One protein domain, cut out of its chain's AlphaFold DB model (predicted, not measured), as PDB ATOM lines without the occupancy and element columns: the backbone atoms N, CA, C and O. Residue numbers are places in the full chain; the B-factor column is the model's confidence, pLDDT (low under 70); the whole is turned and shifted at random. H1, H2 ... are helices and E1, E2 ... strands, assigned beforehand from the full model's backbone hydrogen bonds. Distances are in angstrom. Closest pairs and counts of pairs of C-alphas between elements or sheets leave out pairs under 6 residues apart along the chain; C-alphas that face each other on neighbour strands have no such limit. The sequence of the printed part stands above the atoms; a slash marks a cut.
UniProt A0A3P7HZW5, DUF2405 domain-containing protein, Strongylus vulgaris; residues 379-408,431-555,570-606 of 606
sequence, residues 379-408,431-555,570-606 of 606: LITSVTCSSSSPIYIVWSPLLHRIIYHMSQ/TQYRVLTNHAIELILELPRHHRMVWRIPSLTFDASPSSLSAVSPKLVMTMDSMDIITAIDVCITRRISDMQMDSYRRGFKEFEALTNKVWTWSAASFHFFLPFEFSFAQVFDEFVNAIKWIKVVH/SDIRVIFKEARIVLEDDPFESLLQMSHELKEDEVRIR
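AT A GLANCE: This is residues 379 to 408, 431 to 555 and 570 to 606 of the 606 residues of the protein "DUF2405 domain-containing protein" of Strongylus vulgaris (UniProt A0A3P7HZW5). One wide sheet is folded over a ridge like a roof: the long strands E7, E8, E9 and E10 bend by 70 to 88 degrees and run through both wings, E1, E3 and E6 complete one wing, and E2, E4 and E5 the other. H3 grazes the second wing near the end of E7 and the start of E5, H2 sits by the first wing's far end near the start of E9, and residues 588 to 606, of which 588 to 605 belong to H4, stick out as a tail. The printed part has 192 residues, with four named helices and ten named strands, which follow each other along the chain as E1, E2, H1, E3, E4, E5, E6, E7, E8, H2, E9, H3, E10 and H4; the class is mixed, helices and strands, and the neighbour strands are parallel in some pairs and antiparallel in others. The whole is loose, with a radius of gyration of the C-alphas of 22.2 A, and elongated, spanning 83 by 50 by 35 A.

HOW THE PARTS SIT: The twisted sheet begins with edge strand E1, residues 380 to 387, which meets edge strand E2, residues 391 to 395, only through their link. H1, residues 397 to 408, is only just not on the sheet, with 4 pairs of C-alphas within 10 A. E3, residues 431 to 437, is parallel to E1, with N 383 and O 432 at 2.9 A, within hydrogen-bond range. E4, residues 441 to 446, is parallel to E2, with N 395 and O 444 at 2.8 A. E5, residues 452 to 457, forms a hairpin with E4, with N 443 and O 455 at 2.9 A. E5 runs on into E6, residues 460 to 464, across a break of 2 residues, at 92 degrees; E6 is antiparallel to E3, with N 435 and O 462 at 2.8 A. E7, residues 469 to 480, bends by 86 degrees at residue 474; E6 is beside its residues 469 to 473 and E5 beside 475 to 480, on one side of it, with N 463 and O 470 at 2.8 A and N 454 and O 479 at 2.8 A. On the other side of E7 is E8, residues 483 to 496, with N 476 and O 488 at 2.8 A; E6, E7 and E8 make a meander, each strand the antiparallel neighbour of the one before. H2, residues 500 to 508, only grazes the sheet, with residues 502 to 503. E9, residues 519 to 531, is antiparallel to E8, with N 487 and O 528 at 2.9 A. H3, residues 537 to 554, only grazes the sheet; the closest C-alphas of H3 and E7 are those of Val 540 and Met 480, 7.2 A apart. H1 and H3 are close but not clearly touching, the closest C-alphas, of Pro 397 and Ala 547, being 7.1 A apart, at a shallow tilt of 15 degrees, the same way. Edge strand E10, residues 571 to 583, is parallel to E9, with N 522 and O 573 at 2.8 A. H4, residues 587 to 605, is not on the sheet. In H1, H2, H3 and H4 every O i to N i+4 pair is within hydrogen-bond range.

IN THESE COORDINATES: E1 begins at C-alpha 380, (-45.700, -35.841, 40.413), and is 23.2 A long. E7 measures 26.9 A, E8 33.6 A, E9 29.6 A and E10 28.8 A from first to last C-alpha. E8 bends at C-alpha 490, (-17.249, -35.724, 53.174). H3 measures 25.7 A and H4 27.1 A, H4 ending at C-alpha 605, (29.098, -40.649, 57.062).

THE WHOLE: The C-alphas of Leu 379 and Arg 606, the two farthest apart, are 83.2 A apart. Residues 409 to 430 are not printed, with 20.8 A between C-alphas 408 and 431; residues 556 to 569 are not printed, with 22.3 A between C-alphas 555 and 570. Of the links that are printed whole, none is long. The mean pLDDT of the printed part is 88.6; residues 379 to 380 and 604 to 606 are under 70.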
ATOM      1  N   LEU A 379     -49.301 -35.667  38.017       62.44
ATOM      2  CA  LEU A 379     -48.037 -35.874  37.315       62.44
ATOM      3  C   LEU A 379     -46.840 -36.165  38.233       62.44
ATOM      4  O   LEU A 379     -45.879 -36.753  37.745       62.44
ATOM      5  N   ILE A 380     -46.868 -35.776  39.517       62.28
ATOM      6  CA  ILE A 380     -45.700 -35.841  40.413       62.28
ATOM      7  C   ILE A 380     -46.006 -36.667  41.661       62.28
ATOM      8  O   ILE A 380     -46.894 -36.336  42.448       62.28
ATOM      9  N   THR A 381     -45.201 -37.710  41.872       76.56
ATOM     10  CA  THR A 381     -45.223 -38.546  43.079       76.56
ATOM     11  C   THR A 381     -43.893 -38.393  43.805       76.56
ATOM     12  O   THR A 381     -42.841 -38.630  43.214       76.56
ATOM     13  N   SER A 382     -43.933 -37.987  45.071       79.62
ATOM     14  CA  SER A 382     -42.765 -37.928  45.947       79.62
ATOM     15  C   SER A 382     -42.766 -39.149  46.860       79.62
ATOM     16  O   SER A 382     -43.747 -39.409  47.551       79.62
ATOM     17  N   VAL A 383     -41.678 -39.914  46.845       83.00
ATOM     18  CA  VAL A 383     -41.468 -41.066  47.724       83.00
ATOM     19  C   VAL A 383     -40.307 -40.735  48.647       83.00
ATOM     20  O   VAL A 383     -39.170 -40.600  48.197       83.00
ATOM     21  N   THR A 384     -40.594 -40.588  49.937       82.25
ATOM     22  CA  THR A 384     -39.593 -40.337  50.974       82.25
ATOM     23  C   THR A 384     -39.427 -41.577  51.838       82.25
ATOM     24  O   THR A 384     -40.374 -42.017  52.478       82.25
ATOM     25  N   CYS A 385     -38.220 -42.123  51.871       84.44
ATOM     26  CA  CYS A 385     -37.825 -43.202  52.761       84.44
ATOM     27  C   CYS A 385     -36.935 -42.632  53.871       84.44
ATOM     28  O   CYS A 385     -35.957 -41.938  53.593       84.44
ATOM     29  N   SER A 386     -37.252 -42.896  55.130       85.12
ATOM     30  CA  SER A 386     -36.383 -42.552  56.251       85.12
ATOM     31  C   SER A 386     -36.314 -43.685  57.257       85.12
ATOM     32  O   SER A 386     -37.255 -44.452  57.425       85.12
ATOM     33  N   SER A 387     -35.173 -43.811  57.925       82.38
ATOM     34  CA  SER A 387     -34.964 -44.824  58.959       82.38
ATOM     35  C   SER A 387     -34.393 -44.166  60.198       82.38
ATOM     36  O   SER A 387     -33.418 -43.416  60.091       82.38
ATOM     37  N   SER A 388     -34.989 -44.462  61.356       81.94
ATOM     38  CA  SER A 388     -34.493 -44.055  62.679       81.94
ATOM     39  C   SER A 388     -33.638 -45.146  63.338       81.94
ATOM     40  O   SER A 388     -33.495 -45.190  64.559       81.94
ATOM     41  N   SER A 389     -33.121 -46.073  62.533       84.94
ATOM     42  CA  SER A 389     -32.242 -47.161  62.949       84.94
ATOM     43  C   SER A 389     -31.237 -47.512  61.855       84.94
ATOM     44  O   SER A 389     -31.451 -47.151  60.693       84.94
ATOM     45  N   PRO A 390     -30.150 -48.226  62.200       84.69
ATOM     46  CA  PRO A 390     -29.253 -48.777  61.198       84.69
ATOM     47  C   PRO A 390     -30.012 -49.649  60.196       84.69
ATOM     48  O   PRO A 390     -30.924 -50.378  60.588       84.69
ATOM     49  N   ILE A 391     -29.640 -49.549  58.923       85.62
ATOM     50  CA  ILE A 391     -30.182 -50.374  57.844       85.62
ATOM     51  C   ILE A 391     -29.089 -51.340  57.405       85.62
ATOM     52  O   ILE A 391     -27.993 -50.925  57.033       85.62
ATOM     53  N   TYR A 392     -29.416 -52.619  57.398       85.56
ATOM     54  CA  TYR A 392     -28.557 -53.686  56.920       85.56
ATOM     55  C   TYR A 392     -29.215 -54.348  55.714       85.56
ATOM     56  O   TYR A 392     -30.382 -54.738  55.769       85.56
ATOM     57  N   ILE A 393     -28.485 -54.441  54.605       86.94
ATOM     58  CA  ILE A 393     -28.973 -55.017  53.351       86.94
ATOM     59  C   ILE A 393     -27.926 -55.994  52.841       86.94
ATOM     60  O   ILE A 393     -26.785 -55.604  52.605       86.94
ATOM     61  N   VAL A 394     -28.325 -57.240  52.605       86.00
ATOM     62  CA  VAL A 394     -27.509 -58.217  51.882       86.00
ATOM     63  C   VAL A 394     -28.104 -58.397  50.502       86.00
ATOM     64  O   VAL A 394     -29.283 -58.699  50.335       86.00
ATOM     65  N   TRP A 395     -27.272 -58.205  49.495       90.81
ATOM     66  CA  TRP A 395     -27.587 -58.449  48.106       90.81
ATOM     67  C   TRP A 395     -26.767 -59.633  47.603       90.81
ATOM     68  O   TRP A 395     -25.560 -59.703  47.821       90.81
ATOM     69  N   SER A 396     -27.418 -60.532  46.868       86.88
ATOM     70  CA  SER A 396     -26.764 -61.600  46.113       86.88
ATOM     71  C   SER A 396     -27.461 -61.790  44.761       86.88
ATOM     72  O   SER A 396     -28.647 -61.457  44.626       86.88
ATOM     73  N   PRO A 397     -26.785 -62.354  43.743       84.81
ATOM     74  CA  PRO A 397     -27.415 -62.642  42.455       84.81
ATOM     75  C   PRO A 397     -28.646 -63.551  42.580       84.81
ATOM     76  O   PRO A 397     -29.644 -63.356  41.886       84.81
ATOM     77  N   LEU A 398     -28.608 -64.528  43.493       81.44
ATOM     78  CA  LEU A 398     -29.737 -65.423  43.737       81.44
ATOM     79  C   LEU A 398     -30.930 -64.656  44.312       81.44
ATOM     80  O   LEU A 398     -32.023 -64.727  43.748       81.44
ATOM     81  N   LEU A 399     -30.708 -63.878  45.377       82.12
ATOM     82  CA  LEU A 399     -31.750 -63.060  45.995       82.12
ATOM     83  C   LEU A 399     -32.354 -62.080  44.984       82.12
ATOM     84  O   LEU A 399     -33.572 -61.965  44.874       82.12
ATOM     85  N   HIS A 400     -31.511 -61.418  44.190       85.50
ATOM     86  CA  HIS A 400     -31.953 -60.487  43.154       85.50
ATOM     87  C   HIS A 400     -32.849 -61.162  42.116       85.50
ATOM     88  O   HIS A 400     -33.875 -60.602  41.737       85.50
ATOM     89  N   ARG A 401     -32.490 -62.369  41.660       83.88
ATOM     90  CA  ARG A 401     -33.301 -63.140  40.708       83.88
ATOM     91  C   ARG A 401     -34.646 -63.538  41.312       83.88
ATOM     92  O   ARG A 401     -35.652 -63.439  40.613       83.88
ATOM     93  N   ILE A 402     -34.660 -63.959  42.577       80.88
ATOM     94  CA  ILE A 402     -35.888 -64.301  43.305       80.88
ATOM     95  C   ILE A 402     -36.795 -63.071  43.394       80.88
ATOM     96  O   ILE A 402     -37.914 -63.114  42.892       80.88
ATOM     97  N   ILE A 403     -36.294 -61.944  43.915       81.56
ATOM     98  CA  ILE A 403     -37.063 -60.693  44.034       81.56
ATOM     99  C   ILE A 403     -37.547 -60.209  42.662       81.56
ATOM    100  O   ILE A 403     -38.694 -59.791  42.514       81.56
ATOM    101  N   TYR A 404     -36.699 -60.281  41.633       84.50
ATOM    102  CA  TYR A 404     -37.089 -59.903  40.280       84.50
ATOM    103  C   TYR A 404     -38.226 -60.787  39.757       84.50
ATOM    104  O   TYR A 404     -39.220 -60.261  39.255       84.50
ATOM    105  N   HIS A 405     -38.127 -62.107  39.923       81.69
ATOM    106  CA  HIS A 405     -39.188 -63.036  39.547       81.69
ATOM    107  C   HIS A 405     -40.489 -62.745  40.303       81.69
ATOM    108  O   HIS A 405     -41.529 -62.570  39.671       81.69
ATOM    109  N   MET A 406     -40.419 -62.582  41.628       77.25
ATOM    110  CA  MET A 406     -41.555 -62.181  42.466       77.25
ATOM    111  C   MET A 406     -42.208 -60.905  41.937       77.25
ATOM    112  O   MET A 406     -43.419 -60.861  41.741       77.25
ATOM    113  N   SER A 407     -41.408 -59.881  41.630       80.06
ATOM    114  CA  SER A 407     -41.915 -58.613  41.103       80.06
ATOM    115  C   SER A 407     -42.643 -58.787  39.766       80.06
ATOM    116  O   SER A 407     -43.690 -58.179  39.556       80.06
ATOM    117  N   GLN A 408     -42.135 -59.646  38.875       80.81
ATOM    118  CA  GLN A 408     -42.768 -59.943  37.589       80.81
ATOM    119  C   GLN A 408     -44.090 -60.686  37.775       80.81
ATOM    120  O   GLN A 408     -45.070 -60.348  37.113       80.81
ATOM    121  N   THR A 431     -41.431 -38.932  39.034       77.94
ATOM    122  CA  THR A 431     -41.233 -39.392  40.417       77.94
ATOM    123  C   THR A 431     -39.991 -38.756  41.029       77.94
ATOM    124  O   THR A 431     -38.917 -38.786  40.423       77.94
ATOM    125  N   GLN A 432     -40.141 -38.192  42.226       84.44
ATOM    126  CA  GLN A 432     -39.037 -37.747  43.068       84.44
ATOM    127  C   GLN A 432     -38.826 -38.762  44.192       84.44
ATOM    128  O   GLN A 432     -39.782 -39.177  44.842       84.44
ATOM    129  N   TYR A 433     -37.576 -39.147  44.423       88.25
ATOM    130  CA  TYR A 433     -37.175 -40.047  45.494       88.25
ATOM    131  C   TYR A 433     -36.301 -39.296  46.483       88.25
ATOM    132  O   TYR A 433     -35.375 -38.592  46.084       88.25
ATOM    133  N   ARG A 434     -36.571 -39.477  47.769       88.38
ATOM    134  CA  ARG A 434     -35.779 -38.918  48.856       88.38
ATOM    135  C   ARG A 434     -35.476 -40.017  49.862       88.38
ATOM    136  O   ARG A 434     -36.392 -40.712  50.289       88.38
ATOM    137  N   VAL A 435     -34.215 -40.184  50.238       88.62
ATOM    138  CA  VAL A 435     -33.802 -41.064  51.335       88.62
ATOM    139  C   VAL A 435     -33.057 -40.229  52.362       88.62
ATOM    140  O   VAL A 435     -32.079 -39.568  52.023       88.62
ATOM    141  N   LEU A 436     -33.534 -40.236  53.604       88.00
ATOM    142  CA  LEU A 436     -32.936 -39.488  54.708       88.00
ATOM    143  C   LEU A 436     -32.693 -40.426  55.884       88.00
ATOM    144  O   LEU A 436     -33.637 -40.938  56.485       88.00
ATOM    145  N   THR A 437     -31.432 -40.636  56.245       89.25
ATOM    146  CA  THR A 437     -31.095 -41.347  57.477       89.25
ATOM    147  C   THR A 437     -29.854 -40.771  58.136       89.25
ATOM    148  O   THR A 437     -28.847 -40.507  57.483       89.25
ATOM    149  N   ASN A 438     -29.936 -40.615  59.456       88.88
ATOM    150  CA  ASN A 438     -28.816 -40.243  60.319       88.88
ATOM    151  C   ASN A 438     -28.153 -41.478  60.951       88.88
ATOM    152  O   ASN A 438     -27.392 -41.345  61.906       88.88
ATOM    153  N   HIS A 439     -28.489 -42.675  60.463       90.69
ATOM    154  CA  HIS A 439     -27.992 -43.942  60.972       90.69
ATOM    155  C   HIS A 439     -27.215 -44.695  59.901       90.69
ATOM    156  O   HIS A 439     -27.372 -44.456  58.701       90.69
ATOM    157  N   ALA A 440     -26.385 -45.629  60.364       90.62
ATOM    158  CA  ALA A 440     -25.508 -46.379  59.491       90.62
ATOM    159  C   ALA A 440     -26.301 -47.244  58.501       90.62
ATOM    160  O   ALA A 440     -27.229 -47.951  58.891       90.62
ATOM    161  N   ILE A 441     -25.901 -47.208  57.234       92.75
ATOM    162  CA  ILE A 441     -26.323 -48.156  56.207       92.75
ATOM    163  C   ILE A 441     -25.132 -49.062  55.910       92.75
ATOM    164  O   ILE A 441     -24.043 -48.581  55.588       92.75
ATOM    165  N   GLU A 442     -25.362 -50.367  55.997       93.44
ATOM    166  CA  GLU A 442     -24.424 -51.406  55.591       93.44
ATOM    167  C   GLU A 442     -25.041 -52.201  54.436       93.44
ATOM    168  O   GLU A 442     -26.035 -52.906  54.607       93.44
ATOM    169  N   LEU A 443     -24.459 -52.054  53.245       93.50
ATOM    170  CA  LEU A 443     -24.806 -52.844  52.068       93.50
ATOM    171  C   LEU A 443     -23.725 -53.899  51.851       93.50
ATOM    172  O   LEU A 443     -22.572 -53.565  51.587       93.50
ATOM    173  N   ILE A 444     -24.106 -55.165  51.923       91.88
ATOM    174  CA  ILE A 444     -23.233 -56.307  51.671       91.88
ATOM    175  C   ILE A 444     -23.604 -56.909  50.329       91.88
ATOM    176  O   ILE A 444     -24.760 -57.222  50.072       91.88
ATOM    177  N   LEU A 445     -22.606 -57.088  49.484       91.44
ATOM    178  CA  LEU A 445     -22.704 -57.748  48.197       91.44
ATOM    179  C   LEU A 445     -22.006 -59.102  48.340       91.44
ATOM    180  O   LEU A 445     -20.779 -59.163  48.443       91.44
ATOM    181  N   GLU A 446     -22.792 -60.174  48.369       89.88
ATOM    182  CA  GLU A 446     -22.291 -61.543  48.269       89.88
ATOM    183  C   GLU A 446     -22.093 -61.884  46.794       89.88
ATOM    184  O   GLU A 446     -23.050 -62.058  46.029       89.88
ATOM    185  N   LEU A 447     -20.831 -61.927  46.379       88.62
ATOM    186  CA  LEU A 447     -20.456 -62.138  44.995       88.62
ATOM    187  C   LEU A 447     -20.352 -63.652  44.671       88.62
ATOM    188  O   LEU A 447     -20.058 -64.463  45.557       88.62
ATOM    189  N   PRO A 448     -20.631 -64.073  43.419       79.69
ATOM    190  CA  PRO A 448     -20.747 -65.487  43.028       79.69
ATOM    191  C   PRO A 448     -19.609 -66.439  43.457       79.69
ATOM    192  O   PRO A 448     -19.877 -67.589  43.809       79.69
ATOM    193  N   ARG A 449     -18.352 -65.995  43.438       81.44
ATOM    194  CA  ARG A 449     -17.132 -66.768  43.720       81.44
ATOM    195  C   ARG A 449     -16.675 -66.628  45.168       81.44
ATOM    196  O   ARG A 449     -15.524 -66.912  45.473       81.44
ATOM    197  N   HIS A 450     -17.602 -66.259  46.054       78.50
ATOM    198  CA  HIS A 450     -17.397 -66.138  47.500       78.50
ATOM    199  C   HIS A 450     -16.623 -64.893  47.929       78.50
ATOM    200  O   HIS A 450     -16.273 -64.788  49.102       78.50
ATOM    201  N   HIS A 451     -16.414 -63.941  47.020       88.69
ATOM    202  CA  HIS A 451     -15.961 -62.615  47.403       88.69
ATOM    203  C   HIS A 451     -17.095 -61.842  48.075       88.69
ATOM    204  O   HIS A 451     -18.278 -61.990  47.743       88.69
ATOM    205  N   ARG A 452     -16.739 -60.997  49.034       89.81
ATOM    206  CA  ARG A 452     -17.685 -60.178  49.783       89.81
ATOM    207  C   ARG A 452     -17.250 -58.728  49.724       89.81
ATOM    208  O   ARG A 452     -16.174 -58.368  50.192       89.81
ATOM    209  N   MET A 453     -18.128 -57.880  49.203       93.94
ATOM    210  CA  MET A 453     -17.913 -56.436  49.178       93.94
ATOM    211  C   MET A 453     -18.919 -55.755  50.104       93.94
ATOM    212  O   MET A 453     -20.119 -55.984  49.991       93.94
ATOM    213  N   VAL A 454     -18.449 -54.920  51.029       94.75
ATOM    214  CA  VAL A 454     -19.284 -54.245  52.028       94.75
ATOM    215  C   VAL A 454     -19.129 -52.739  51.917       94.75
ATOM    216  O   VAL A 454     -18.018 -52.223  51.930       94.75
ATOM    217  N   TRP A 455     -20.246 -52.030  51.806       96.25
ATOM    218  CA  TRP A 455     -20.304 -50.579  51.703       96.25
ATOM    219  C   TRP A 455     -20.935 -50.046  52.981       96.25
ATOM    220  O   TRP A 455     -22.082 -50.372  53.290       96.25
ATOM    221  N   ARG A 456     -20.189 -49.230  53.724       96.44
ATOM    222  CA  ARG A 456     -20.628 -48.652  54.993       96.44
ATOM    223  C   ARG A 456     -20.645 -47.141  54.903       96.44
ATOM    224  O   ARG A 456     -19.629 -46.517  54.596       96.44
ATOM    225  N   ILE A 457     -21.797 -46.568  55.218       96.00
ATOM    226  CA  ILE A 457     -21.988 -45.126  55.360       96.00
ATOM    227  C   ILE A 457     -22.693 -44.859  56.691       96.00
ATOM    228  O   ILE A 457     -23.650 -45.558  57.004       96.00
ATOM    229  N   PRO A 458     -22.251 -43.894  57.510       94.81
ATOM    230  CA  PRO A 458     -22.829 -43.644  58.834       94.81
ATOM    231  C   PRO A 458     -24.146 -42.854  58.771       94.81
ATOM    232  O   PRO A 458     -24.914 -42.869  59.727       94.81
ATOM    233  N   SER A 459     -24.391 -42.156  57.663       93.88
ATOM    234  CA  SER A 459     -25.629 -41.442  57.353       93.88
ATOM    235  C   SER A 459     -25.718 -41.200  55.845       93.88
ATOM    236  O   SER A 459     -24.700 -41.226  55.143       93.88
ATOM    237  N   LEU A 460     -26.931 -40.981  55.336       94.44
ATOM    238  CA  LEU A 460     -27.182 -40.707  53.924       94.44
ATOM    239  C   LEU A 460     -28.305 -39.687  53.760       94.44
ATOM    240  O   LEU A 460     -29.435 -39.908  54.199       94.44
ATOM    241  N   THR A 461     -27.993 -38.626  53.021       95.00
ATOM    242  CA  THR A 461     -28.978 -37.718  52.435       95.00
ATOM    243  C   THR A 461     -28.967 -37.924  50.932       95.00
ATOM    244  O   THR A 461     -28.007 -37.549  50.258       95.00
ATOM    245  N   PHE A 462     -30.017 -38.543  50.405       94.00
ATOM    246  CA  PHE A 462     -30.185 -38.814  48.986       94.00
ATOM    247  C   PHE A 462     -31.455 -38.147  48.467       94.00
ATOM    248  O   PHE A 462     -32.541 -38.347  48.997       94.00
ATOM    249  N   ASP A 463     -31.322 -37.405  47.379       92.44
ATOM    250  CA  ASP A 463     -32.410 -36.761  46.662       92.44
ATOM    251  C   ASP A 463     -32.237 -37.042  45.172       92.44
ATOM    252  O   ASP A 463     -31.256 -36.625  44.557       92.44
ATOM    253  N   ALA A 464     -33.199 -37.729  44.565       90.75
ATOM    254  CA  ALA A 464     -33.243 -37.970  43.133       90.75
ATOM    255  C   ALA A 464     -34.535 -37.419  42.540       90.75
ATOM    256  O   ALA A 464     -35.640 -37.857  42.850       90.75
ATOM    257  N   SER A 465     -34.376 -36.481  41.623       86.38
ATOM    258  CA  SER A 465     -35.415 -35.990  40.738       86.38
ATOM    259  C   SER A 465     -35.033 -36.320  39.284       86.38
ATOM    260  O   SER A 465     -33.905 -36.733  38.982       86.38
ATOM    261  N   PRO A 466     -35.941 -36.153  38.318       80.88
ATOM    262  CA  PRO A 466     -35.588 -36.357  36.916       80.88
ATOM    263  C   PRO A 466     -34.528 -35.376  36.411       80.88
ATOM    264  O   PRO A 466     -33.770 -35.730  35.510       80.88
ATOM    265  N   SER A 467     -34.454 -34.173  36.987       82.06
ATOM    266  CA  SER A 467     -33.507 -33.128  36.588       82.06
ATOM    267  C   SER A 467     -32.240 -33.085  37.441       82.06
ATOM    268  O   SER A 467     -31.236 -32.520  37.016       82.06
ATOM    269  N   SER A 468     -32.239 -33.694  38.623       87.81
ATOM    270  CA  SER A 468     -31.101 -33.640  39.539       87.81
ATOM    271  C   SER A 468     -30.956 -34.908  40.368       87.81
ATOM    272  O   SER A 468     -31.924 -35.612  40.630       87.81
ATOM    273  N   LEU A 469     -29.734 -35.216  40.781       93.44
ATOM    274  CA  LEU A 469     -29.466 -36.209  41.818       93.44
ATOM    275  C   LEU A 469     -28.457 -35.615  42.797       93.44
ATOM    276  O   LEU A 469     -27.550 -34.907  42.364       93.44
ATOM    277  N   SER A 470     -28.615 -35.892  44.084       95.00
ATOM    278  CA  SER A 470     -27.670 -35.538  45.138       95.00
ATOM    279  C   SER A 470     -27.607 -36.668  46.154       95.00
ATOM    280  O   SER A 470     -28.645 -37.132  46.610       95.00
ATOM    281  N   ALA A 471     -26.407 -37.111  46.506       96.00
ATOM    282  CA  ALA A 471     -26.147 -38.093  47.546       96.00
ATOM    283  C   ALA A 471     -24.991 -37.580  48.405       96.00
ATOM    284  O   ALA A 471     -23.905 -37.332  47.881       96.00
ATOM    285  N   VAL A 472     -25.228 -37.397  49.701       96.75
ATOM    286  CA  VAL A 472     -24.254 -36.828  50.639       96.75
ATOM    287  C   VAL A 472     -24.102 -37.747  51.842       96.75
ATOM    288  O   VAL A 472     -25.098 -38.207  52.404       96.75
ATOM    289  N   SER A 473     -22.855 -38.002  52.231       96.75
ATOM    290  CA  SER A 473     -22.502 -38.797  53.405       96.75
ATOM    291  C   SER A 473     -21.167 -38.323  53.992       96.75
ATOM    292  O   SER A 473     -20.250 -38.029  53.224       96.75
ATOM    293  N   PRO A 474     -20.999 -38.263  55.325       97.00
ATOM    294  CA  PRO A 474     -19.750 -37.794  55.928       97.00
ATOM    295  C   PRO A 474     -18.604 -38.804  55.777       97.00
ATOM    296  O   PRO A 474     -17.439 -38.420  55.839       97.00
ATOM    297  N   LYS A 475     -18.902 -40.093  55.565       96.94
ATOM    298  CA  LYS A 475     -17.883 -41.124  55.341       96.94
ATOM    299  C   LYS A 475     -18.435 -42.261  54.486       96.94
ATOM    300  O   LYS A 475     -19.538 -42.727  54.733       96.94
ATOM    301  N   LEU A 476     -17.644 -42.747  53.539       97.12
ATOM    302  CA  LEU A 476     -17.877 -43.994  52.817       97.12
ATOM    303  C   LEU A 476     -16.687 -44.915  53.052       97.12
ATOM    304  O   LEU A 476     -15.555 -44.519  52.789       97.12
ATOM    305  N   VAL A 477     -16.948 -46.132  53.521       97.50
ATOM    306  CA  VAL A 477     -15.948 -47.201  53.610       97.50
ATOM    307  C   VAL A 477     -16.397 -48.354  52.729       97.50
ATOM    308  O   VAL A 477     -17.528 -48.823  52.859       97.50
ATOM    309  N   MET A 478     -15.524 -48.792  51.829       97.06
ATOM    310  CA  MET A 478     -15.703 -49.998  51.033       97.06
ATOM    311  C   MET A 478     -14.689 -51.040  51.484       97.06
ATOM    312  O   MET A 478     -13.484 -50.875  51.289       97.06
ATOM    313  N   THR A 479     -15.202 -52.118  52.056       95.69
ATOM    314  CA  THR A 479     -14.420 -53.273  52.478       95.69
ATOM    315  C   THR A 479     -14.560 -54.372  51.428       95.69
ATOM    316  O   THR A 479     -15.672 -54.654  50.980       95.69
ATOM    317  N   MET A 480     -13.464 -55.012  51.039       94.38
ATOM    318  CA  MET A 480     -13.450 -56.174  50.150       94.38
ATOM    319  C   MET A 480     -12.739 -57.319  50.861       94.38
ATOM    320  O   MET A 480     -11.626 -57.133  51.336       94.38
ATOM    321  N   ASP A 481     -13.407 -58.464  51.001       90.50
ATOM    322  CA  ASP A 481     -12.898 -59.650  51.711       90.50
ATOM    323  C   ASP A 481     -12.283 -59.324  53.085       90.50
ATOM    324  O   ASP A 481     -11.277 -59.885  53.502       90.50
ATOM    325  N   SER A 482     -12.949 -58.426  53.819       89.31
ATOM    326  CA  SER A 482     -12.567 -57.945  55.161       89.31
ATOM    327  C   SER A 482     -11.427 -56.921  55.224       89.31
ATOM    328  O   SER A 482     -11.069 -56.511  56.324       89.31
ATOM    329  N   MET A 483     -10.933 -56.434  54.083       90.75
ATOM    330  CA  MET A 483      -9.941 -55.354  54.006       90.75
ATOM    331  C   MET A 483     -10.582 -54.036  53.567       90.75
ATOM    332  O   MET A 483     -11.333 -54.004  52.592       90.75
ATOM    333  N   ASP A 484     -10.304 -52.935  54.268       94.38
ATOM    334  CA  ASP A 484     -10.811 -51.602  53.918       94.38
ATOM    335  C   ASP A 484     -10.013 -51.016  52.745       94.38
ATOM    336  O   ASP A 484      -8.974 -50.389  52.928       94.38
ATOM    337  N   ILE A 485     -10.515 -51.222  51.525       96.38
ATOM    338  CA  ILE A 485      -9.827 -50.828  50.286       96.38
ATOM    339  C   ILE A 485     -10.060 -49.355  49.945       96.38
ATOM    340  O   ILE A 485      -9.162 -48.668  49.464       96.38
ATOM    341  N   ILE A 486     -11.278 -48.848  50.163       97.12
ATOM    342  CA  ILE A 486     -11.620 -47.447  49.876       97.12
ATOM    343  C   ILE A 486     -12.186 -46.801  51.127       97.12
ATOM    344  O   ILE A 486     -13.168 -47.278  51.690       97.12
ATOM    345  N   THR A 487     -11.629 -45.654  51.502       97.50
ATOM    346  CA  THR A 487     -12.213 -44.751  52.494       97.50
ATOM    347  C   THR A 487     -12.320 -43.353  51.906       97.50
ATOM    348  O   THR A 487     -11.335 -42.792  51.444       97.50
ATOM    349  N   ALA A 488     -13.507 -42.758  51.943       97.56
ATOM    350  CA  ALA A 488     -13.721 -41.377  51.523       97.56
ATOM    351  C   ALA A 488     -14.444 -40.583  52.617       97.56
ATOM    352  O   ALA A 488     -15.356 -41.104  53.259       97.56
ATOM    353  N   ILE A 489     -14.037 -39.330  52.830       97.62
ATOM    354  CA  ILE A 489     -14.570 -38.414  53.852       97.62
ATOM    355  C   ILE A 489     -15.260 -37.234  53.164       97.62
ATOM    356  O   ILE A 489     -14.763 -36.733  52.155       97.62
ATOM    357  N   ASP A 490     -16.390 -36.787  53.716       96.69
ATOM    358  CA  ASP A 490     -17.249 -35.724  53.174       96.69
ATOM    359  C   ASP A 490     -17.638 -35.974  51.711       96.69
ATOM    360  O   ASP A 490     -17.408 -35.157  50.815       96.69
ATOM    361  N   VAL A 491     -18.216 -37.149  51.464       96.50
ATOM    362  CA  VAL A 491     -18.603 -37.601  50.130       96.50
ATOM    363  C   VAL A 491     -19.856 -36.870  49.669       96.50
ATOM    364  O   VAL A 491     -20.891 -36.876  50.336       96.50
ATOM    365  N   CYS A 492     -19.786 -36.300  48.472       96.62
ATOM    366  CA  CYS A 492     -20.920 -35.706  47.781       96.62
ATOM    367  C   CYS A 492     -20.914 -36.142  46.312       96.62
ATOM    368  O   CYS A 492     -19.940 -35.936  45.586       96.62
ATOM    369  N   ILE A 493     -22.002 -36.772  45.873       96.00
ATOM    370  CA  ILE A 493     -22.225 -37.192  44.490       96.00
ATOM    371  C   ILE A 493     -23.445 -36.445  43.973       96.00
ATOM    372  O   ILE A 493     -24.528 -36.555  44.541       96.00
ATOM    373  N   THR A 494     -23.300 -35.706  42.877       95.56
ATOM    374  CA  THR A 494     -24.419 -34.986  42.264       95.56
ATOM    375  C   THR A 494     -24.508 -35.229  40.765       95.56
ATOM    376  O   THR A 494     -23.502 -35.426  40.094       95.56
ATOM    377  N   ARG A 495     -25.728 -35.182  40.227       93.44
ATOM    378  CA  ARG A 495     -26.006 -35.134  38.789       93.44
ATOM    379  C   ARG A 495     -26.808 -33.879  38.492       93.44
ATOM    380  O   ARG A 495     -27.850 -33.672  39.116       93.44
ATOM    381  N   ARG A 496     -26.369 -33.075  37.527       89.12
ATOM    382  CA  ARG A 496     -27.050 -31.841  37.098       89.12
ATOM    383  C   ARG A 496     -27.206 -31.812  35.579       89.12
ATOM    384  O   ARG A 496     -26.427 -32.445  34.872       89.12
ATOM    385  N   ILE A 497     -28.223 -31.105  35.080       86.06
ATOM    386  CA  ILE A 497     -28.457 -30.948  33.629       86.06
ATOM    387  C   ILE A 497     -27.416 -30.022  32.984       86.06
ATOM    388  O   ILE A 497     -27.113 -30.197  31.812       86.06
ATOM    389  N   SER A 498     -26.876 -29.071  33.747       84.31
ATOM    390  CA  SER A 498     -25.833 -28.135  33.324       84.31
ATOM    391  C   SER A 498     -24.986 -27.749  34.540       84.31
ATOM    392  O   SER A 498     -25.469 -27.767  35.682       84.31
ATOM    393  N   ASP A 499     -23.714 -27.445  34.294       88.69
ATOM    394  CA  ASP A 499     -22.767 -26.925  35.273       88.69
ATOM    395  C   ASP A 499     -21.922 -25.842  34.596       88.69
ATOM    396  O   ASP A 499     -21.213 -26.117  33.633       88.69
ATOM    397  N   MET A 500     -21.993 -24.605  35.100       89.06
ATOM    398  CA  MET A 500     -21.394 -23.438  34.436       89.06
ATOM    399  C   MET A 500     -19.892 -23.588  34.170       89.06
ATOM    400  O   MET A 500     -19.395 -23.074  33.167       89.06
ATOM    401  N   GLN A 501     -19.169 -24.273  35.061       88.94
ATOM    402  CA  GLN A 501     -17.731 -24.479  34.926       88.94
ATOM    403  C   GLN A 501     -17.441 -25.468  33.792       88.94
ATOM    404  O   GLN A 501     -16.625 -25.179  32.920       88.94
ATOM    405  N   MET A 502     -18.159 -26.593  33.755       90.69
ATOM    406  CA  MET A 502     -18.031 -27.572  32.671       90.69
ATOM    407  C   MET A 502     -18.484 -26.998  31.329       90.69
ATOM    408  O   MET A 502     -17.787 -27.158  30.332       90.69
ATOM    409  N   ASP A 503     -19.584 -26.246  31.308       90.62
ATOM    410  CA  ASP A 503     -20.076 -25.557  30.112       90.62
ATOM    411  C   ASP A 503     -19.068 -24.499  29.616       90.62
ATOM    412  O   ASP A 503     -18.957 -24.235  28.420       90.62
ATOM    413  N   SER A 504     -18.300 -23.876  30.519       89.94
ATOM    414  CA  SER A 504     -17.182 -23.001  30.143       89.94
ATOM    415  C   SER A 504     -16.032 -23.781  29.512       89.94
ATOM    416  O   SER A 504     -15.479 -23.320  28.515       89.94
ATOM    417  N   TYR A 505     -15.677 -24.950  30.057       89.94
ATOM    418  CA  TYR A 505     -14.649 -25.800  29.455       89.94
ATOM    419  C   TYR A 505     -15.067 -26.259  28.065       89.94
ATOM    420  O   TYR A 505     -14.289 -26.110  27.131       89.94
ATOM    421  N   ARG A 506     -16.315 -26.716  27.896       90.00
ATOM    422  CA  ARG A 506     -16.831 -27.143  26.590       90.00
ATOM    423  C   ARG A 506     -16.784 -26.025  25.552       90.00
ATOM    424  O   ARG A 506     -16.326 -26.267  24.446       90.00
ATOM    425  N   ARG A 507     -17.179 -24.801  25.922       89.06
ATOM    426  CA  ARG A 507     -17.086 -23.613  25.048       89.06
ATOM    427  C   ARG A 507     -15.653 -23.242  24.653       89.06
ATOM    428  O   ARG A 507     -15.472 -22.554  23.654       89.06
ATOM    429  N   GLY A 508     -14.656 -23.662  25.432       87.56
ATOM    430  CA  GLY A 508     -13.243 -23.463  25.114       87.56
ATOM    431  C   GLY A 508     -12.720 -24.377  24.000       87.56
ATOM    432  O   GLY A 508     -11.741 -24.018  23.347       87.56
ATOM    433  N   PHE A 509     -13.371 -25.516  23.753       87.62
ATOM    434  CA  PHE A 509     -13.010 -26.456  22.689       87.62
ATOM    435  C   PHE A 509     -13.844 -26.170  21.439       87.62
ATOM    436  O   PHE A 509     -15.069 -26.279  21.454       87.62
ATOM    437  N   LYS A 510     -13.181 -25.798  20.341       83.69
ATOM    438  CA  LYS A 510     -13.848 -25.436  19.076       83.69
ATOM    439  C   LYS A 510     -14.444 -26.653  18.361       83.69
ATOM    440  O   LYS A 510     -15.286 -26.501  17.486       83.69
ATOM    441  N   GLU A 511     -13.992 -27.840  18.741       86.12
ATOM    442  CA  GLU A 511     -14.359 -29.139  18.191       86.12
ATOM    443  C   GLU A 511     -15.669 -29.682  18.785       86.12
ATOM    444  O   GLU A 511     -16.227 -30.649  18.267       86.12
ATOM    445  N   PHE A 512     -16.168 -29.101  19.883       82.19
ATOM    446  CA  PHE A 512     -17.396 -29.562  20.526       82.19
ATOM    447  C   PHE A 512     -18.633 -28.882  19.941       82.19
ATOM    448  O   PHE A 512     -18.874 -27.697  20.146       82.19
ATOM    449  N   GLU A 513     -19.486 -29.677  19.297       81.12
ATOM    450  CA  GLU A 513     -20.777 -29.214  18.770       81.12
ATOM    451  C   GLU A 513     -21.778 -28.874  19.892       81.12
ATOM    452  O   GLU A 513     -22.557 -27.929  19.788       81.12
ATOM    453  N   ALA A 514     -21.741 -29.622  21.001       83.06
ATOM    454  CA  ALA A 514     -22.590 -29.383  22.166       83.06
ATOM    455  C   ALA A 514     -21.855 -28.562  23.230       83.06
ATOM    456  O   ALA A 514     -20.939 -29.062  23.892       83.06
ATOM    457  N   LEU A 515     -22.309 -27.324  23.435       85.06
ATOM    458  CA  LEU A 515     -21.714 -26.367  24.376       85.06
ATOM    459  C   LEU A 515     -22.109 -26.604  25.840       85.06
ATOM    460  O   LEU A 515     -21.476 -26.055  26.737       85.06
ATOM    461  N   THR A 516     -23.142 -27.411  26.081       87.12
ATOM    462  CA  THR A 516     -23.599 -27.795  27.420       87.12
ATOM    463  C   THR A 516     -23.920 -29.282  27.466       87.12
ATOM    464  O   THR A 516     -24.280 -29.891  26.454       87.12
ATOM    465  N   ASN A 517     -23.764 -29.886  28.641       89.56
ATOM    466  CA  ASN A 517     -24.085 -31.292  28.848       89.56
ATOM    467  C   ASN A 517     -24.451 -31.566  30.309       89.56
ATOM    468  O   ASN A 517     -24.147 -30.792  31.216       89.56
ATOM    469  N   LYS A 518     -25.082 -32.716  30.547       90.44
ATOM    470  CA  LYS A 518     -25.317 -33.225  31.898       90.44
ATOM    471  C   LYS A 518     -23.976 -33.541  32.547       90.44
ATOM    472  O   LYS A 518     -23.116 -34.126  31.897       90.44
ATOM    473  N   VAL A 519     -23.842 -33.255  33.835       93.00
ATOM    474  CA  VAL A 519     -22.595 -33.465  34.577       93.00
ATOM    475  C   VAL A 519     -22.855 -34.320  35.808       93.00
ATOM    476  O   VAL A 519     -23.742 -34.011  36.607       93.00
ATOM    477  N   TRP A 520     -22.057 -35.371  35.976       94.94
ATOM    478  CA  TRP A 520     -21.871 -36.064  37.246       94.94
ATOM    479  C   TRP A 520     -20.682 -35.458  37.976       94.94
ATOM    480  O   TRP A 520     -19.585 -35.408  37.435       94.94
ATOM    481  N   THR A 521     -20.888 -34.995  39.202       95.75
ATOM    482  CA  THR A 521     -19.801 -34.569  40.086       95.75
ATOM    483  C   THR A 521     -19.659 -35.563  41.223       95.75
ATOM    484  O   THR A 521     -20.633 -35.813  41.928       95.75
ATOM    485  N   TRP A 522     -18.455 -36.082  41.423       96.06
ATOM    486  CA  TRP A 522     -18.063 -36.805  42.623       96.06
ATOM    487  C   TRP A 522     -17.021 -35.980  43.368       96.06
ATOM    488  O   TRP A 522     -15.986 -35.630  42.807       96.06
ATOM    489  N   SER A 523     -17.302 -35.631  44.617       97.00
ATOM    490  CA  SER A 523     -16.385 -34.864  45.451       97.00
ATOM    491  C   SER A 523     -16.207 -35.482  46.829       97.00
ATOM    492  O   SER A 523     -17.162 -36.036  47.373       97.00
ATOM    493  N   ALA A 524     -15.008 -35.344  47.388       97.50
ATOM    494  CA  ALA A 524     -14.673 -35.741  48.752       97.50
ATOM    495  C   ALA A 524     -13.618 -34.790  49.344       97.50
ATOM    496  O   ALA A 524     -12.803 -34.215  48.616       97.50
ATOM    497  N   ALA A 525     -13.612 -34.616  50.666       97.38
ATOM    498  CA  ALA A 525     -12.529 -33.909  51.347       97.38
ATOM    499  C   ALA A 525     -11.245 -34.745  51.341       97.38
ATOM    500  O   ALA A 525     -10.186 -34.233  51.000       97.38
ATOM    501  N   SER A 526     -11.354 -36.035  51.648       97.25
ATOM    502  CA  SER A 526     -10.233 -36.971  51.603       97.25
ATOM    503  C   SER A 526     -10.677 -38.253  50.916       97.25
ATOM    504  O   SER A 526     -11.758 -38.769  51.209       97.25
ATOM    505  N   PHE A 527      -9.873 -38.742  49.981       97.69
ATOM    506  CA  PHE A 527     -10.047 -40.025  49.318       97.69
ATOM    507  C   PHE A 527      -8.812 -40.880  49.577       97.69
ATOM    508  O   PHE A 527      -7.702 -40.490  49.228       97.69
ATOM    509  N   HIS A 528      -9.002 -42.046  50.175       97.81
ATOM    510  CA  HIS A 528      -7.952 -43.006  50.455       97.81
ATOM    511  C   HIS A 528      -8.260 -44.323  49.749       97.81
ATOM    512  O   HIS A 528      -9.304 -44.931  49.983       97.81
ATOM    513  N   PHE A 529      -7.345 -44.736  48.882       97.00
ATOM    514  CA  PHE A 529      -7.317 -46.049  48.261       97.00
ATOM    515  C   PHE A 529      -6.122 -46.808  48.832       97.00
ATOM    516  O   PHE A 529      -4.992 -46.333  48.710       97.00
ATOM    517  N   PHE A 530      -6.381 -47.944  49.468       95.75
ATOM    518  CA  PHE A 530      -5.380 -48.788  50.108       95.75
ATOM    519  C   PHE A 530      -5.435 -50.184  49.501       95.75
ATOM    520  O   PHE A 530      -6.485 -50.826  49.507       95.75
ATOM    521  N   LEU A 531      -4.308 -50.639  48.961       95.00
ATOM    522  CA  LEU A 531      -4.162 -51.976  48.413       95.00
ATOM    523  C   LEU A 531      -3.105 -52.738  49.225       95.00
ATOM    524  O   LEU A 531      -1.925 -52.414  49.085       95.00
ATOM    525  N   PRO A 532      -3.514 -53.709  50.063       92.38
ATOM    526  CA  PRO A 532      -2.585 -54.539  50.824       92.38
ATOM    527  C   PRO A 532      -1.713 -55.413  49.919       92.38
ATOM    528  O   PRO A 532      -2.142 -55.794  48.822       92.38
ATOM    529  N   PHE A 533      -0.545 -55.808  50.427       88.62
ATOM    530  CA  PHE A 533       0.303 -56.802  49.769       88.62
ATOM    531  C   PHE A 533      -0.484 -58.105  49.508       88.62
ATOM    532  O   PHE A 533      -1.304 -58.522  50.325       88.62
ATOM    533  N   GLU A 534      -0.281 -58.711  48.333       87.25
ATOM    534  CA  GLU A 534      -0.984 -59.910  47.821       87.25
ATOM    535  C   GLU A 534      -2.512 -59.803  47.621       87.25
ATOM    536  O   GLU A 534      -3.140 -60.746  47.125       87.25
ATOM    537  N   PHE A 535      -3.151 -58.667  47.922       91.12
ATOM    538  CA  PHE A 535      -4.594 -58.535  47.728       91.12
ATOM    539  C   PHE A 535      -4.969 -58.362  46.245       91.12
ATOM    540  O   PHE A 535      -4.704 -57.337  45.611       91.12
ATOM    541  N   SER A 536      -5.683 -59.344  45.685       89.56
ATOM    542  CA  SER A 536      -6.160 -59.305  44.294       89.56
ATOM    543  C   SER A 536      -7.434 -58.464  44.135       89.56
ATOM    544  O   SER A 536      -8.543 -58.976  43.966       89.56
ATOM    545  N   PHE A 537      -7.280 -57.135  44.134       91.94
ATOM    546  CA  PHE A 537      -8.394 -56.206  43.895       91.94
ATOM    547  C   PHE A 537      -9.116 -56.474  42.573       91.94
ATOM    548  O   PHE A 537     -10.346 -56.436  42.521       91.94
ATOM    549  N   ALA A 538      -8.362 -56.771  41.511       91.69
ATOM    550  CA  ALA A 538      -8.917 -57.022  40.185       91.69
ATOM    551  C   ALA A 538      -9.937 -58.168  40.205       91.69
ATOM    552  O   ALA A 538     -11.003 -58.041  39.616       91.69
ATOM    553  N   GLN A 539      -9.661 -59.243  40.947       92.31
ATOM    554  CA  GLN A 539     -10.549 -60.399  41.024       92.31
ATOM    555  C   GLN A 539     -11.901 -60.057  41.670       92.31
ATOM    556  O   GLN A 539     -12.950 -60.385  41.108       92.31
ATOM    557  N   VAL A 540     -11.887 -59.359  42.812       92.75
ATOM    558  CA  VAL A 540     -13.114 -58.932  43.509       92.75
ATOM    559  C   VAL A 540     -13.883 -57.906  42.676       92.75
ATOM    560  O   VAL A 540     -15.104 -57.991  42.515       92.75
ATOM    561  N   PHE A 541     -13.170 -56.926  42.117       92.56
ATOM    562  CA  PHE A 541     -13.776 -55.839  41.359       92.56
ATOM    563  C   PHE A 541     -14.359 -56.311  40.022       92.56
ATOM    564  O   PHE A 541     -15.470 -55.909  39.667       92.56
ATOM    565  N   ASP A 542     -13.679 -57.209  39.305       93.94
ATOM    566  CA  ASP A 542     -14.197 -57.825  38.079       93.94
ATOM    567  C   ASP A 542     -15.492 -58.582  38.346       93.94
ATOM    568  O   ASP A 542     -16.445 -58.509  37.563       93.94
ATOM    569  N   GLU A 543     -15.561 -59.288  39.472       93.00
ATOM    570  CA  GLU A 543     -16.767 -59.989  39.862       93.00
ATOM    571  C   GLU A 543     -17.921 -59.029  40.173       93.00
ATOM    572  O   GLU A 543     -19.034 -59.223  39.670       93.00
ATOM    573  N   PHE A 544     -17.659 -57.954  40.917       92.81
ATOM    574  CA  PHE A 544     -18.635 -56.892  41.141       92.81
ATOM    575  C   PHE A 544     -19.140 -56.296  39.815       92.81
ATOM    576  O   PHE A 544     -20.347 -56.206  39.581       92.81
ATOM    577  N   VAL A 545     -18.238 -55.955  38.890       92.19
ATOM    578  CA  VAL A 545     -18.601 -55.425  37.567       92.19
ATOM    579  C   VAL A 545     -19.445 -56.430  36.777       92.19
ATOM    580  O   VAL A 545     -20.424 -56.045  36.126       92.19
ATOM    581  N   ASN A 546     -19.108 -57.718  36.833       91.69
ATOM    582  CA  ASN A 546     -19.869 -58.777  36.176       91.69
ATOM    583  C   ASN A 546     -21.258 -58.966  36.798       91.69
ATOM    584  O   ASN A 546     -22.224 -59.141  36.052       91.69
ATOM    585  N   ALA A 547     -21.396 -58.824  38.118       90.94
ATOM    586  CA  ALA A 547     -22.690 -58.794  38.791       90.94
ATOM    587  C   ALA A 547     -23.559 -57.628  38.279       90.94
ATOM    588  O   ALA A 547     -24.710 -57.838  37.894       90.94
ATOM    589  N   ILE A 548     -23.000 -56.419  38.143       90.00
ATOM    590  CA  ILE A 548     -23.719 -55.266  37.570       90.00
ATOM    591  C   ILE A 548     -24.116 -55.505  36.101       90.00
ATOM    592  O   ILE A 548     -25.231 -55.160  35.696       90.00
ATOM    593  N   LYS A 549     -23.237 -56.097  35.280       90.44
ATOM    594  CA  LYS A 549     -23.565 -56.475  33.889       90.44
ATOM    595  C   LYS A 549     -24.713 -57.483  33.849       90.44
ATOM    596  O   LYS A 549     -25.646 -57.305  33.069       90.44
ATOM    597  N   TRP A 550     -24.672 -58.497  34.709       92.00
ATOM    598  CA  TRP A 550     -25.723 -59.501  34.829       92.00
ATOM    599  C   TRP A 550     -27.066 -58.877  35.232       92.00
ATOM    600  O   TRP A 550     -28.067 -59.148  34.571       92.00
ATOM    601  N   ILE A 551     -27.093 -57.958  36.210       89.62
ATOM    602  CA  ILE A 551     -28.309 -57.209  36.583       89.62
ATOM    603  C   ILE A 551     -28.909 -56.515  35.353       89.62
ATOM    604  O   ILE A 551     -30.114 -56.606  35.121       89.62
ATOM    605  N   LYS A 552     -28.086 -55.849  34.531       88.00
ATOM    606  CA  LYS A 552     -28.568 -55.174  33.313       88.00
ATOM    607  C   LYS A 552     -29.224 -56.148  32.333       88.00
ATOM    608  O   LYS A 552     -30.270 -55.821  31.777       88.00
ATOM    609  N   VAL A 553     -28.645 -57.335  32.154       88.69
ATOM    610  CA  VAL A 553     -29.201 -58.389  31.291       88.69
ATOM    611  C   VAL A 553     -30.527 -58.917  31.845       88.69
ATOM    612  O   VAL A 553     -31.498 -58.991  31.095       88.69
ATOM    613  N   VAL A 554     -30.600 -59.215  33.147       86.56
ATOM    614  CA  VAL A 554     -31.822 -59.709  33.816       86.56
ATOM    615  C   VAL A 554     -32.982 -58.731  33.665       86.56
ATOM    616  O   VAL A 554     -34.103 -59.142  33.390       86.56
ATOM    617  N   HIS A 555     -32.710 -57.433  33.792       85.25
ATOM    618  CA  HIS A 555     -33.719 -56.382  33.637       85.25
ATOM    619  C   HIS A 555     -34.012 -56.014  32.175       85.25
ATOM    620  O   HIS A 555     -34.777 -55.084  31.923       85.25
ATOM    621  N   SER A 570     -23.140 -38.188  29.924       88.81
ATOM    622  CA  SER A 570     -22.847 -37.109  30.868       88.81
ATOM    623  C   SER A 570     -21.343 -36.929  31.070       88.81
ATOM    624  O   SER A 570     -20.617 -37.917  31.166       88.81
ATOM    625  N   ASP A 571     -20.908 -35.683  31.215       91.62
ATOM    626  CA  ASP A 571     -19.541 -35.365  31.614       91.62
ATOM    627  C   ASP A 571     -19.314 -35.774  33.072       91.62
ATOM    628  O   ASP A 571     -20.254 -35.846  33.872       91.62
ATOM    629  N   ILE A 572     -18.058 -36.032  33.428       93.06
ATOM    630  CA  ILE A 572     -17.663 -36.454  34.772       93.06
ATOM    631  C   ILE A 572     -16.696 -35.421  35.340       93.06
ATOM    632  O   ILE A 572     -15.689 -35.090  34.720       93.06
ATOM    633  N   ARG A 573     -16.993 -34.935  36.544       93.50
ATOM    634  CA  ARG A 573     -16.128 -34.068  37.341       93.50
ATOM    635  C   ARG A 573     -15.786 -34.774  38.647       93.50
ATOM    636  O   ARG A 573     -16.685 -35.161  39.388       93.50
ATOM    637  N   VAL A 574     -14.498 -34.909  38.942       94.50
ATOM    638  CA  VAL A 574     -14.004 -35.497  40.194       94.50
ATOM    639  C   VAL A 574     -13.233 -34.429  40.964       94.50
ATOM    640  O   VAL A 574     -12.392 -33.752  40.379       94.50
ATOM    641  N   ILE A 575     -13.549 -34.231  42.247       95.44
ATOM    642  CA  ILE A 575     -12.944 -33.185  43.086       95.44
ATOM    643  C   ILE A 575     -12.539 -33.777  44.433       95.44
ATOM    644  O   ILE A 575     -13.389 -34.011  45.292       95.44
ATOM    645  N   PHE A 576     -11.242 -33.946  44.652       95.75
ATOM    646  CA  PHE A 576     -10.700 -34.330  45.953       95.75
ATOM    647  C   PHE A 576      -9.823 -33.212  46.491       95.75
ATOM    648  O   PHE A 576      -8.978 -32.704  45.757       95.75
ATOM    649  N   LYS A 577     -10.023 -32.814  47.755       95.62
ATOM    650  CA  LYS A 577      -9.073 -31.890  48.404       95.62
ATOM    651  C   LYS A 577      -7.767 -32.612  48.727       95.62
ATOM    652  O   LYS A 577      -6.698 -32.039  48.573       95.62
ATOM    653  N   GLU A 578      -7.873 -33.874  49.127       95.56
ATOM    654  CA  GLU A 578      -6.757 -34.780  49.357       95.56
ATOM    655  C   GLU A 578      -7.072 -36.150  48.746       95.56
ATOM    656  O   GLU A 578      -8.168 -36.683  48.932       95.56
ATOM    657  N   ALA A 579      -6.110 -36.728  48.028       96.50
ATOM    658  CA  ALA A 579      -6.188 -38.090  47.515       96.50
ATOM    659  C   ALA A 579      -4.908 -38.848  47.888       96.50
ATOM    660  O   ALA A 579      -3.808 -38.402  47.565       96.50
ATOM    661  N   ARG A 580      -5.052 -39.987  48.568       96.31
ATOM    662  CA  ARG A 580      -3.962 -40.883  48.966       96.31
ATOM    663  C   ARG A 580      -4.180 -42.249  48.344       96.31
ATOM    664  O   ARG A 580      -5.145 -42.930  48.682       96.31
ATOM    665  N   ILE A 581      -3.271 -42.645  47.469       95.81
ATOM    666  CA  ILE A 581      -3.237 -43.977  46.870       95.81
ATOM    667  C   ILE A 581      -2.024 -44.676  47.471       95.81
ATOM    668  O   ILE A 581      -0.901 -44.226  47.266       95.81
ATOM    669  N   VAL A 582      -2.268 -45.717  48.258       93.88
ATOM    670  CA  VAL A 582      -1.237 -46.519  48.910       93.88
ATOM    671  C   VAL A 582      -1.335 -47.923  48.345       93.88
ATOM    672  O   VAL A 582      -2.376 -48.568  48.453       93.88
ATOM    673  N   LEU A 583      -0.257 -48.355  47.706       92.19
ATOM    674  CA  LEU A 583      -0.076 -49.708  47.210       92.19
ATOM    675  C   LEU A 583       1.057 -50.293  48.047       92.19
ATOM    676  O   LEU A 583       2.165 -49.760  48.002       92.19
ATOM    677  N   GLU A 584       0.758 -51.291  48.870       89.00
ATOM    678  CA  GLU A 584       1.792 -51.978  49.636       89.00
ATOM    679  C   GLU A 584       2.571 -52.919  48.723       89.00
ATOM    680  O   GLU A 584       1.990 -53.667  47.932       89.00
ATOM    681  N   ASP A 585       3.891 -52.846  48.842       83.31
ATOM    682  CA  ASP A 585       4.823 -53.762  48.197       83.31
ATOM    683  C   ASP A 585       5.190 -54.907  49.151       83.31
ATOM    684  O   ASP A 585       4.764 -54.907  50.312       83.31
ATOM    685  N   ASP A 586       5.986 -55.868  48.683       83.75
ATOM    686  CA  ASP A 586       6.486 -56.957  49.523       83.75
ATOM    687  C   ASP A 586       7.192 -56.391  50.775       83.75
ATOM    688  O   ASP A 586       8.200 -55.676  50.658       83.75
ATOM    689  N   PRO A 587       6.708 -56.709  51.995       83.00
ATOM    690  CA  PRO A 587       7.351 -56.283  53.232       83.00
ATOM    691  C   PRO A 587       8.835 -56.665  53.298       83.00
ATOM    692  O   PRO A 587       9.629 -55.946  53.907       83.00
ATOM    693  N   PHE A 588       9.232 -57.780  52.675       83.12
ATOM    694  CA  PHE A 588      10.623 -58.212  52.612       83.12
ATOM    695  C   PHE A 588      11.482 -57.287  51.742       83.12
ATOM    696  O   PHE A 588      12.563 -56.884  52.174       83.12
ATOM    697  N   GLU A 589      11.004 -56.899  50.557       81.06
ATOM    698  CA  GLU A 589      11.714 -55.957  49.683       81.06
ATOM    699  C   GLU A 589      11.829 -54.577  50.335       81.06
ATOM    700  O   GLU A 589      12.905 -53.976  50.327       81.06
ATOM    701  N   SER A 590      10.766 -54.126  51.009       81.94
ATOM    702  CA  SER A 590      10.777 -52.875  51.772       81.94
ATOM    703  C   SER A 590      11.852 -52.878  52.870       81.94
ATOM    704  O   SER A 590      12.636 -51.932  52.990       81.94
ATOM    705  N   LEU A 591      11.969 -53.974  53.630       84.81
ATOM    706  CA  LEU A 591      13.000 -54.132  54.662       84.81
ATOM    707  C   LEU A 591      14.418 -54.250  54.080       84.81
ATOM    708  O   LEU A 591      15.374 -53.734  54.675       84.81
ATOM    709  N   LEU A 592      14.580 -54.909  52.929       83.94
ATOM    710  CA  LEU A 592      15.860 -54.988  52.222       83.94
ATOM    711  C   LEU A 592      16.316 -53.614  51.736       83.94
ATOM    712  O   LEU A 592      17.486 -53.267  51.911       83.94
ATOM    713  N   GLN A 593      15.403 -52.827  51.170       81.31
ATOM    714  CA  GLN A 593      15.700 -51.482  50.708       81.31
ATOM    715  C   GLN A 593      16.081 -50.568  51.873       81.31
ATOM    716  O   GLN A 593      17.133 -49.935  51.814       81.31
ATOM    717  N   MET A 594      15.327 -50.587  52.976       83.25
ATOM    718  CA  MET A 594      15.701 -49.850  54.187       83.25
ATOM    719  C   MET A 594      17.092 -50.248  54.702       83.25
ATOM    720  O   MET A 594      17.882 -49.396  55.097       83.25
ATOM    721  N   SER A 595      17.413 -51.546  54.680       84.38
ATOM    722  CA  SER A 595      18.729 -52.050  55.097       84.38
ATOM    723  C   SER A 595      19.855 -51.604  54.157       84.38
ATOM    724  O   SER A 595      20.986 -51.395  54.600       84.38
ATOM    725  N   HIS A 596      19.570 -51.474  52.862       81.94
ATOM    726  CA  HIS A 596      20.507 -50.957  51.870       81.94
ATOM    727  C   HIS A 596      20.728 -49.448  52.034       81.94
ATOM    728  O   HIS A 596      21.873 -49.007  52.066       81.94
ATOM    729  N   GLU A 597      19.656 -48.674  52.211       82.69
ATOM    730  CA  GLU A 597      19.701 -47.227  52.461       82.69
ATOM    731  C   GLU A 597      20.475 -46.904  53.747       82.69
ATOM    732  O   GLU A 597      21.380 -46.072  53.725       82.69
ATOM    733  N   LEU A 598      20.229 -47.648  54.834       84.31
ATOM    734  CA  LEU A 598      21.010 -47.555  56.074       84.31
ATOM    735  C   LEU A 598      22.507 -47.806  55.840       84.31
ATOM    736  O   LEU A 598      23.345 -47.072  56.361       84.31
ATOM    737  N   LYS A 599      22.861 -48.817  55.036       80.69
ATOM    738  CA  LYS A 599      24.265 -49.086  54.688       80.69
ATOM    739  C   LYS A 599      24.883 -47.976  53.841       80.69
ATOM    740  O   LYS A 599      26.049 -47.652  54.052       80.69
ATOM    741  N   GLU A 600      24.155 -47.408  52.883       80.44
ATOM    742  CA  GLU A 600      24.656 -46.282  52.087       80.44
ATOM    743  C   GLU A 600      24.901 -45.042  52.947       80.44
ATOM    744  O   GLU A 600      25.928 -44.378  52.785       80.44
ATOM    745  N   ASP A 601      23.997 -44.747  53.878       76.56
ATOM    746  CA  ASP A 601      24.139 -43.615  54.789       76.56
ATOM    747  C   ASP A 601      25.320 -43.813  55.747       76.56
ATOM    748  O   ASP A 601      26.121 -42.895  55.930       76.56
ATOM    749  N   GLU A 602      25.525 -45.024  56.275       78.44
ATOM    750  CA  GLU A 602      26.720 -45.353  57.067       78.44
ATOM    751  C   GLU A 602      28.026 -45.185  56.273       78.44
ATOM    752  O   GLU A 602      29.040 -44.759  56.834       78.44
ATOM    753  N   VAL A 603      28.018 -45.500  54.973       72.44
ATOM    754  CA  VAL A 603      29.178 -45.324  54.086       72.44
ATOM    755  C   VAL A 603      29.414 -43.852  53.736       72.44
ATOM    756  O   VAL A 603      30.566 -43.466  53.606       72.44
ATOM    757  N   ARG A 604      28.371 -43.019  53.615       64.06
ATOM    758  CA  ARG A 604      28.508 -41.568  53.358       64.06
ATOM    759  C   ARG A 604      28.946 -40.762  54.584       64.06
ATOM    760  O   ARG A 604      29.442 -39.649  54.428       64.06
ATOM    761  N   ILE A 605      28.713 -41.285  55.789       63.78
ATOM    762  CA  ILE A 605      29.098 -40.649  57.062       63.78
ATOM    763  C   ILE A 605      30.564 -40.956  57.436       63.78
ATOM    764  O   ILE A 605      31.144 -40.256  58.270       63.78
ATOM    765  N   ARG A 606      31.178 -41.971  56.817       48.59
ATOM    766  CA  ARG A 606      32.617 -42.265  56.910       48.59
ATOM    767  C   ARG A 606      33.391 -41.606  55.778       48.59
ATOM    768  O   ARG A 606      34.556 -41.236  56.050       48.59
TER     769      ARG A 606